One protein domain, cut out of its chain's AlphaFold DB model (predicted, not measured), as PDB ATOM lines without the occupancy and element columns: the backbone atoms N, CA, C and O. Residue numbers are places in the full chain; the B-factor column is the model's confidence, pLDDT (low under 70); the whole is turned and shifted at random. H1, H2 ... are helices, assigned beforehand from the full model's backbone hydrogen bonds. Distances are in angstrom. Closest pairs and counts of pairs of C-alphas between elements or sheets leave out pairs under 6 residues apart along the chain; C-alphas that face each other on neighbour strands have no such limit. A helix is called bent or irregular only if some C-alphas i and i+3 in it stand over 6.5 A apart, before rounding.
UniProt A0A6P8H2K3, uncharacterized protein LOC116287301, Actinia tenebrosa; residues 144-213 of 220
ATOM      1  N   GLY A 144      72.111  94.491  80.737       60.94
ATOM      2  CA  GLY A 144      72.073  95.925  80.427       60.94
ATOM      3  C   GLY A 144      70.914  96.347  79.510       60.94
ATOM      4  O   GLY A 144      70.432  97.475  79.615       60.94
ATOM      5  N   LEU A 145      70.423  95.448  78.645       62.09
ATOM      6  CA  LEU A 145      69.283  95.719  77.753       62.09
ATOM      7  C   LEU A 145      67.961  95.828  78.521       62.09
ATOM      8  O   LEU A 145      67.087  96.601  78.129       62.09
ATOM      9  N   GLU A 146      67.809  95.086  79.621       75.38
ATOM     10  CA  GLU A 146      66.585  95.140  80.427       75.38
ATOM     11  C   GLU A 146      66.416  96.488  81.108       75.38
ATOM     12  O   GLU A 146      65.299  96.986  81.228       75.38
ATOM     13  N   CYS A 147      67.520  97.115  81.495       80.69
ATOM     14  CA  CYS A 147      67.448  98.320  82.288       80.69
ATOM     15  C   CYS A 147      66.957  99.534  81.488       80.69
ATOM     16  O   CYS A 147      66.026 100.218  81.911       80.69
ATOM     17  N   ARG A 148      67.471  99.744  80.267       81.88
ATOM     18  CA  ARG A 148      66.932 100.784  79.369       81.88
ATOM     19  C   ARG A 148      65.457 100.533  79.045       81.88
ATOM     20  O   ARG A 148      64.688 101.482  78.966       81.88
ATOM     21  N   ARG A 149      65.047  99.269  78.888       83.25
ATOM     22  CA  ARG A 149      63.636  98.922  78.660       83.25
ATOM     23  C   ARG A 149      62.762  99.244  79.874       83.25
ATOM     24  O   ARG A 149      61.633  99.676  79.695       83.25
ATOM     25  N   LYS A 150      63.273  99.004  81.083       85.94
ATOM     26  CA  LYS A 150      62.528  99.170  82.334       85.94
ATOM     27  C   LYS A 150      62.398 100.635  82.757       85.94
ATOM     28  O   LYS A 150      61.314 101.029  83.159       85.94
ATOM     29  N   TYR A 151      63.469 101.424  82.666       89.94
ATOM     30  CA  TYR A 151      63.476 102.811  83.164       89.94
ATOM     31  C   TYR A 151      63.465 103.869  82.056       89.94
ATOM     32  O   TYR A 151      63.348 105.055  82.351       89.94
ATOM     33  N   GLY A 152      63.595 103.478  80.783       90.69
ATOM     34  CA  GLY A 152      63.541 104.401  79.649       90.69
ATOM     35  C   GLY A 152      64.550 105.541  79.783       90.69
ATOM     36  O   GLY A 152      65.753 105.309  79.929       90.69
ATOM     37  N   ALA A 153      64.043 106.777  79.764       91.44
ATOM     38  CA  ALA A 153      64.837 107.991  79.949       91.44
ATOM     39  C   ALA A 153      65.481 108.099  81.347       91.44
ATOM     40  O   ALA A 153      66.517 108.744  81.487       91.44
ATOM     41  N   GLY A 154      64.916 107.434  82.362       90.12
ATOM     42  CA  GLY A 154      65.458 107.401  83.722       90.12
ATOM     43  C   GLY A 154      66.801 106.672  83.834       90.12
ATOM     44  O   GLY A 154      67.583 106.974  84.725       90.12
ATOM     45  N   ALA A 155      67.134 105.777  82.897       93.00
ATOM     46  CA  ALA A 155      68.444 105.117  82.818       93.00
ATOM     47  C   ALA A 155      69.433 105.885  81.915       93.00
ATOM     48  O   ALA A 155      70.127 105.284  81.086       93.00
ATOM     49  N   LYS A 156      69.484 107.221  82.040       93.50
ATOM     50  CA  LYS A 156      70.304 108.103  81.187       93.50
ATOM     51  C   LYS A 156      71.783 107.704  81.176       93.50
ATOM     52  O   LYS A 156      72.389 107.649  80.109       93.50
ATOM     53  N   TYR A 157      72.345 107.381  82.340       93.81
ATOM     54  CA  TYR A 157      73.750 106.980  82.497       93.81
ATOM     55  C   TYR A 157      73.936 105.455  82.495       93.81
ATOM     56  O   TYR A 157      74.938 104.905  82.958       93.81
ATOM     57  N   GLY A 158      72.956 104.742  81.936       91.44
ATOM     58  CA  GLY A 158      72.874 103.297  82.032       91.44
ATOM     59  C   GLY A 158      72.476 102.871  83.438       91.44
ATOM     60  O   GLY A 158      71.751 103.578  84.137       91.44
ATOM     61  N   CYS A 159      72.912 101.675  83.817       89.44
ATOM     62  CA  CYS A 159      72.486 101.053  85.060       89.44
ATOM     63  C   CYS A 159      73.643 100.454  85.833       89.44
ATOM     64  O   CYS A 159      74.681 100.083  85.261       89.44
ATOM     65  N   CYS A 160      73.408 100.377  87.133       90.88
ATOM     66  CA  CYS A 160      74.190  99.658  88.109       90.88
ATOM     67  C   CYS A 160      74.053  98.141  87.882       90.88
ATOM     68  O   CYS A 160      73.170  97.665  87.157       90.88
ATOM     69  N   TRP A 161      74.966  97.355  88.456       88.38
ATOM     70  CA  TRP A 161      74.987  95.902  88.248       88.38
ATOM     71  C   TRP A 161      73.760  95.197  88.850       88.38
ATOM     72  O   TRP A 161      73.346  94.148  88.343       88.38
ATOM     73  N   ASP A 162      73.161  95.800  89.877       87.50
ATOM     74  CA  ASP A 162      71.923  95.391  90.550       87.50
ATOM     75  C   ASP A 162      70.657  95.669  89.713       87.50
ATOM     76  O   ASP A 162      69.564  95.219  90.057       87.50
ATOM     77  N   GLY A 163      70.802  96.354  88.574       87.31
ATOM     78  CA  GLY A 163      69.704  96.693  87.676       87.31
ATOM     79  C   GLY A 163      68.944  97.962  88.063       87.31
ATOM     80  O   GLY A 163      67.860  98.184  87.521       87.31
ATOM     81  N   LEU A 164      69.472  98.790  88.965       90.31
ATOM     82  CA  LEU A 164      68.967 100.140  89.214       90.31
ATOM     83  C   LEU A 164      69.572 101.144  88.214       90.31
ATOM     84  O   LEU A 164      70.699 100.940  87.746       90.31
ATOM     85  N   PRO A 165      68.836 102.201  87.823       93.81
ATOM     86  CA  PRO A 165      69.388 103.246  86.969       93.81
ATOM     87  C   PRO A 165      70.503 103.990  87.710       93.81
ATOM     88  O   PRO A 165      70.353 104.309  88.884       93.81
ATOM     89  N   ALA A 166      71.602 104.276  87.013       94.31
ATOM     90  CA  ALA A 166      72.651 105.132  87.552       94.31
ATOM     91  C   ALA A 166      72.235 106.602  87.399       94.31
ATOM     92  O   ALA A 166      71.871 107.046  86.304       94.31
ATOM     93  N   PHE A 167      72.310 107.359  88.486       95.75
ATOM     94  CA  PHE A 167      72.023 108.787  88.541       95.75
ATOM     95  C   PHE A 167      73.215 109.642  88.111       95.75
ATOM     96  O   PHE A 167      73.010 110.790  87.711       95.75
ATOM     97  N   LYS A 168      74.442 109.100  88.134       96.44
ATOM     98  CA  LYS A 168      75.653 109.808  87.704       96.44
ATOM     99  C   LYS A 168      76.350 109.135  86.509       96.44
ATOM    100  O   LYS A 168      76.308 107.910  86.381       96.44
ATOM    101  N   PRO A 169      77.037 109.908  85.637       95.31
ATOM    102  CA  PRO A 169      77.772 109.366  84.486       95.31
ATOM    103  C   PRO A 169      78.884 108.379  84.858       95.31
ATOM    104  O   PRO A 169      79.137 107.429  84.123       95.31
ATOM    105  N   ASP A 170      79.544 108.618  85.990       95.38
ATOM    106  CA  ASP A 170      80.641 107.804  86.519       95.38
ATOM    107  C   ASP A 170      80.152 106.581  87.308       95.38
ATOM    108  O   ASP A 170      80.967 105.764  87.730       95.38
ATOM    109  N   LYS A 171      78.830 106.444  87.496       93.25
ATOM    110  CA  LYS A 171      78.193 105.388  88.289       93.25
ATOM    111  C   LYS A 171      78.665 105.340  89.745       93.25
ATOM    112  O   LYS A 171      78.565 104.294  90.382       93.25
ATOM    113  N   SER A 172      79.157 106.455  90.290       95.19
ATOM    114  CA  SER A 172      79.600 106.524  91.693       95.19
ATOM    115  C   SER A 172      78.453 106.378  92.697       95.19
ATOM    116  O   SER A 172      78.691 106.101  93.867       95.19
ATOM    117  N   ASP A 173      77.208 106.554  92.252       94.81
ATOM    118  CA  ASP A 173      75.995 106.295  93.025       94.81
ATOM    119  C   ASP A 173      75.576 104.813  93.039       94.81
ATOM    120  O   ASP A 173      74.697 104.426  93.809       94.81
ATOM    121  N   CYS A 174      76.210 103.968  92.223       93.25
ATOM    122  CA  CYS A 174      75.953 102.535  92.225       93.25
ATOM    123  C   CYS A 174      76.571 101.842  93.443       93.25
ATOM    124  O   CYS A 174      77.624 102.225  93.953       93.25
ATOM    125  N   MET A 175      75.963 100.727  93.850       91.62
ATOM    126  CA  MET A 175      76.556  99.851  94.857       91.62
ATOM    127  C   MET A 175      77.924  99.320  94.409       91.62
ATOM    128  O   MET A 175      78.097  98.904  93.260       91.62
ATOM    129  N   VAL A 176      78.868  99.232  95.352       94.62
ATOM    130  CA  VAL A 176      80.188  98.621  95.127       94.62
ATOM    131  C   VAL A 176      80.027  97.198  94.591       94.62
ATOM    132  O   VAL A 176      79.209  96.420  95.092       94.62
ATOM    133  N   CYS A 177      80.817  96.853  93.575       92.88
ATOM    134  CA  CYS A 177      80.807  95.528  92.975       92.88
ATOM    135  C   CYS A 177      81.240  94.457  93.984       92.88
ATOM    136  O   CYS A 177      82.418  94.321  94.324       92.88
ATOM    137  N   ARG A 178      80.288  93.654  94.459       95.44
ATOM    138  CA  ARG A 178      80.570  92.493  95.305       95.44
ATOM    139  C   ARG A 178      79.503  91.430  95.143       95.44
ATOM    140  O   ARG A 178      78.342  91.734  94.879       95.44
ATOM    141  N   ASP A 179      79.900  90.182  95.348       95.12
ATOM    142  CA  ASP A 179      78.931  89.105  95.495       95.12
ATOM    143  C   ASP A 179      78.137  89.325  96.784       95.12
ATOM    144  O   ASP A 179      78.714  89.571  97.843       95.12
ATOM    145  N   ILE A 180      76.811  89.243  96.689       95.12
ATOM    146  CA  ILE A 180      75.916  89.404  97.837       95.12
ATOM    147  C   ILE A 180      76.101  88.227  98.801       95.12
ATOM    148  O   ILE A 180      76.145  88.429 100.008       95.12
ATOM    149  N   ASN A 181      76.273  87.012  98.260       94.94
ATOM    150  CA  ASN A 181      76.484  85.782  99.029       94.94
ATOM    151  C   ASN A 181      77.751  85.043  98.551       94.94
ATOM    152  O   ASN A 181      77.633  84.018  97.873       94.94
ATOM    153  N   PRO A 182      78.969  85.518  98.880       95.75
ATOM    154  CA  PRO A 182      80.212  85.010  98.290       95.75
ATOM    155  C   PRO A 182      80.413  83.497  98.442       95.75
ATOM    156  O   PRO A 182      80.901  82.843  97.524       95.75
ATOM    157  N   HIS A 183      80.022  82.924  99.584       96.19
ATOM    158  CA  HIS A 183      80.134  81.486  99.831       96.19
ATOM    159  C   HIS A 183      79.241  80.669  98.883       96.19
ATOM    160  O   HIS A 183      79.741  79.816  98.152       96.19
ATOM    161  N   THR A 184      77.943  80.980  98.826       94.75
ATOM    162  CA  THR A 184      76.982  80.312  97.935       94.75
ATOM    163  C   THR A 184      77.353  80.503  96.466       94.75
ATOM    164  O   THR A 184      77.290  79.561  95.681       94.75
ATOM    165  N   CYS A 185      77.796  81.705  96.094       94.19
ATOM    166  CA  CYS A 185      78.279  82.010  94.753       94.19
ATOM    167  C   CYS A 185      79.436  81.081  94.339       94.19
ATOM    168  O   CYS A 185      79.381  80.479  93.266       94.19
ATOM    169  N   ARG A 186      80.436  80.885  95.213       93.38
ATOM    170  CA  ARG A 186      81.550  79.953  94.969       93.38
ATOM    171  C   ARG A 186      81.103  78.496  94.872       93.38
ATOM    172  O   ARG A 186      81.591  77.795  93.994       93.38
ATOM    173  N   GLN A 187      80.185  78.050  95.731       92.44
ATOM    174  CA  GLN A 187      79.660  76.679  95.679       92.44
ATOM    175  C   GLN A 187      79.025  76.378  94.317       92.44
ATOM    176  O   GLN A 187      79.476  75.473  93.624       92.44
ATOM    177  N   PHE A 188      78.077  77.212  93.876       89.88
ATOM    178  CA  PHE A 188      77.440  77.033  92.568       89.88
ATOM    179  C   PHE A 188      78.438  77.085  91.410       89.88
ATOM    180  O   PHE A 188      78.323  76.317  90.459       89.88
ATOM    181  N   TYR A 189      79.416  77.987  91.470       87.12
ATOM    182  CA  TYR A 189      80.440  78.087  90.434       87.12
ATOM    183  C   TYR A 189      81.299  76.823  90.337       87.12
ATOM    184  O   TYR A 189      81.553  76.331  89.238       87.12
ATOM    185  N   ASN A 190      81.697  76.264  91.480       88.81
ATOM    186  CA  ASN A 190      82.473  75.030  91.537       88.81
ATOM    187  C   ASN A 190      81.659  73.825  91.047       88.81
ATOM    188  O   ASN A 190      82.164  73.041  90.242       88.81
ATOM    189  N   ASP A 191      80.394  73.712  91.457       86.75
ATOM    190  CA  ASP A 191      79.498  72.622  91.046       86.75
ATOM    191  C   ASP A 191      79.254  72.613  89.529       86.75
ATOM    192  O   ASP A 191      79.100  71.556  88.913       86.75
ATOM    193  N   MET A 192      79.287  73.789  88.899       83.12
ATOM    194  CA  MET A 192      79.193  73.954  87.445       83.12
ATOM    195  C   MET A 192      80.558  73.928  86.741       83.12
ATOM    196  O   MET A 192      80.656  74.305  85.576       83.12
ATOM    197  N   LYS A 193      81.623  73.481  87.417       83.12
ATOM    198  CA  LYS A 193      82.984  73.360  86.861       83.12
ATOM    199  C   LYS A 193      83.547  74.669  86.298       83.12
ATOM    200  O   LYS A 193      84.326  74.657  85.348       83.12
ATOM    201  N   GLY A 194      83.142  75.798  86.866       73.06
ATOM    202  CA  GLY A 194      83.546  77.117  86.393       73.06
ATOM    203  C   GLY A 194      82.948  77.517  85.045       73.06
ATOM    204  O   GLY A 194      83.333  78.557  84.509       73.06
ATOM    205  N   GLU A 195      81.990  76.752  84.498       69.62
ATOM    206  CA  GLU A 195      81.117  77.298  83.467       69.62
ATOM    207  C   GLU A 195      80.349  78.452  84.109       69.62
ATOM    208  O   GLU A 195      79.602  78.288  85.077       69.62
ATOM    209  N   ALA A 196      80.657  79.652  83.617       69.12
ATOM    210  CA  ALA A 196      80.169  80.912  84.137       69.12
ATOM    211  C   ALA A 196      78.633  80.943  84.205       69.12
ATOM    212  O   ALA A 196      77.919  80.046  83.767       69.12
ATOM    213  N   CYS A 197      78.095  82.061  84.680       80.94
ATOM    214  CA  CYS A 197      76.668  82.315  84.895       80.94
ATOM    215  C   CYS A 197      75.752  82.140  83.657       80.94
ATOM    216  O   CYS A 197      74.536  82.311  83.744       80.94
ATOM    217  N   GLY A 198      76.316  81.741  82.517       83.94
ATOM    218  CA  GLY A 198      75.642  81.193  81.352       83.94
ATOM    219  C   GLY A 198      75.170  79.740  81.524       83.94
ATOM    220  O   GLY A 198      75.524  78.891  80.720       83.94
ATOM    221  N   THR A 199      74.337  79.459  82.526       90.12
ATOM    222  CA  THR A 199      73.705  78.136  82.696       90.12
ATOM    223  C   THR A 199      72.412  78.005  81.879       90.12
ATOM    224  O   THR A 199      71.725  78.994  81.580       90.12
ATOM    225  N   ASN A 200      72.058  76.760  81.547       93.25
ATOM    226  CA  ASN A 200      70.817  76.388  80.875       93.25
ATOM    227  C   ASN A 200      69.585  76.406  81.796       93.25
ATOM    228  O   ASN A 200      68.463  76.299  81.306       93.25
ATOM    229  N   SER A 201      69.764  76.590  83.108       93.38
ATOM    230  CA  SER A 201      68.679  76.749  84.081       93.38
ATOM    231  C   SER A 201      68.341  78.222  84.320       93.38
ATOM    232  O   SER A 201      69.176  78.993  84.798       93.38
ATOM    233  N   TYR A 202      67.091  78.623  84.059       92.88
ATOM    234  CA  TYR A 202      66.649  80.010  84.255       92.88
ATOM    235  C   TYR A 202      66.841  80.496  85.699       92.88
ATOM    236  O   TYR A 202      67.388  81.574  85.917       92.88
ATOM    237  N   ARG A 203      66.427  79.696  86.691       92.19
ATOM    238  CA  ARG A 203      66.461  80.091  88.109       92.19
ATOM    239  C   ARG A 203      67.885  80.208  88.645       92.19
ATOM    240  O   ARG A 203      68.196  81.185  89.319       92.19
ATOM    241  N   ILE A 204      68.751  79.247  88.314       91.06
ATOM    242  CA  ILE A 204      70.162  79.288  88.727       91.06
ATOM    243  C   ILE A 204      70.842  80.493  88.079       91.06
ATOM    244  O   ILE A 204      71.516  81.262  88.758       91.06
ATOM    245  N   ARG A 205      70.590  80.734  86.787       90.69
ATOM    246  CA  ARG A 205      71.101  81.921  86.100       90.69
ATOM    247  C   ARG A 205      70.625  83.213  86.751       90.69
ATOM    248  O   ARG A 205      71.436  84.100  86.982       90.69
ATOM    249  N   GLN A 206      69.335  83.330  87.060       89.50
ATOM    250  CA  GLN A 206      68.774  84.514  87.710       89.50
ATOM    251  C   GLN A 206      69.405  84.749  89.088       89.50
ATOM    252  O   GLN A 206      69.747  85.886  89.420       89.50
ATOM    253  N   PHE A 207      69.613  83.683  89.865       91.12
ATOM    254  CA  PHE A 207      70.326  83.747  91.137       91.12
ATOM    255  C   PHE A 207      71.752  84.271  90.946       91.12
ATOM    256  O   PHE A 207      72.107  85.287  91.534       91.12
ATOM    257  N   LEU A 208      72.543  83.643  90.076       90.19
ATOM    258  CA  LEU A 208      73.931  84.037  89.839       90.19
ATOM    259  C   LEU A 208      74.035  85.467  89.310       90.19
ATOM    260  O   LEU A 208      74.839  86.257  89.793       90.19
ATOM    261  N   PHE A 209      73.167  85.845  88.373       87.06
ATOM    262  CA  PHE A 209      73.136  87.199  87.837       87.06
ATOM    263  C   PHE A 209      72.807  88.235  88.908       87.06
ATOM    264  O   PHE A 209      73.455  89.277  88.930       87.06
ATOM    265  N   SER A 210      71.823  87.984  89.767       87.50
ATOM    266  CA  SER A 210      71.390  88.965  90.772       87.50
ATOM    267  C   SER A 210      72.257  88.980  92.032       87.50
ATOM    268  O   SER A 210      72.361  90.018  92.678       87.50
ATOM    269  N   ARG A 211      72.869  87.850  92.402       92.44
ATOM    270  CA  ARG A 211      73.572  87.680  93.683       92.44
ATOM    271  C   ARG A 211      75.084  87.537  93.559       92.44
ATOM    272  O   ARG A 211      75.766  87.770  94.553       92.44
ATOM    273  N   CYS A 212      75.603  87.182  92.386       93.56
ATOM    274  CA  CYS A 212      77.023  86.894  92.170       93.56
ATOM    275  C   CYS A 212      77.640  87.758  91.051       93.56
ATOM    276  O   CYS A 212      78.309  87.228  90.161       93.56
ATOM    277  N   PRO A 213      77.391  89.080  91.013       92.12
ATOM    278  CA  PRO A 213      77.797  89.925  89.895       92.12
ATOM    279  C   PRO A 213      79.315  89.947  89.674       92.12
ATOM    280  O   PRO A 213      79.741  90.018  88.523       92.12
TER     281      PRO A 213
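Overview. This is residues 144 to 213 of the 220 residues of the protein "uncharacterized protein LOC116287301" of Actinia tenebrosa (UniProt A0A6P8H2K3). Two lobes lie at the ends of an elongated shape: H1 with the loops of residues 156 to 174 at one end, H2 and H3 side by side at the other, bridged by residues 175 to 181. The 70 printed residues hold three named helices, H1, H2, H3, and no named strand: all helix, though 32 residues are in helices. The whole is loose, radius of gyration of the C-alphas 13.8 A, spanning 39 by 23 by 14 A.

Along the chain. Find C-alpha 144 at (72.073, 95.925, 80.427); H1 runs from there to residue 155, 10.2 A. It is irregular: C-alphas 150 and 153 are 9.4 A apart. H2, residues 182 to 191, covers 14.4 A. H3, residues 202 to 211, covers 14.0 A and ends at C-alpha 211, (73.572, 87.680, 93.683).

Arrangement. Look at Cys 185 and Leu 208, whose C-alphas, 6.9 A apart, are the closest of H2 and H3. These helices are close but not clearly touching, running opposite ways at an only just steep tilt of 35.3 degrees. H1 is apart from both. Every O i to N i+4 pair is within hydrogen-bond range in H2 and H3, and 4 of 8 in H1.

Size, cuts and confidence. The C-alphas farthest apart, Ala 153 and Asp 191, are 39.9 A apart. The printed part has no cut; the H1 to H2 link, 26 residues, is long. Confidence is under 70 at residues 144 to 145 and 195 to 196.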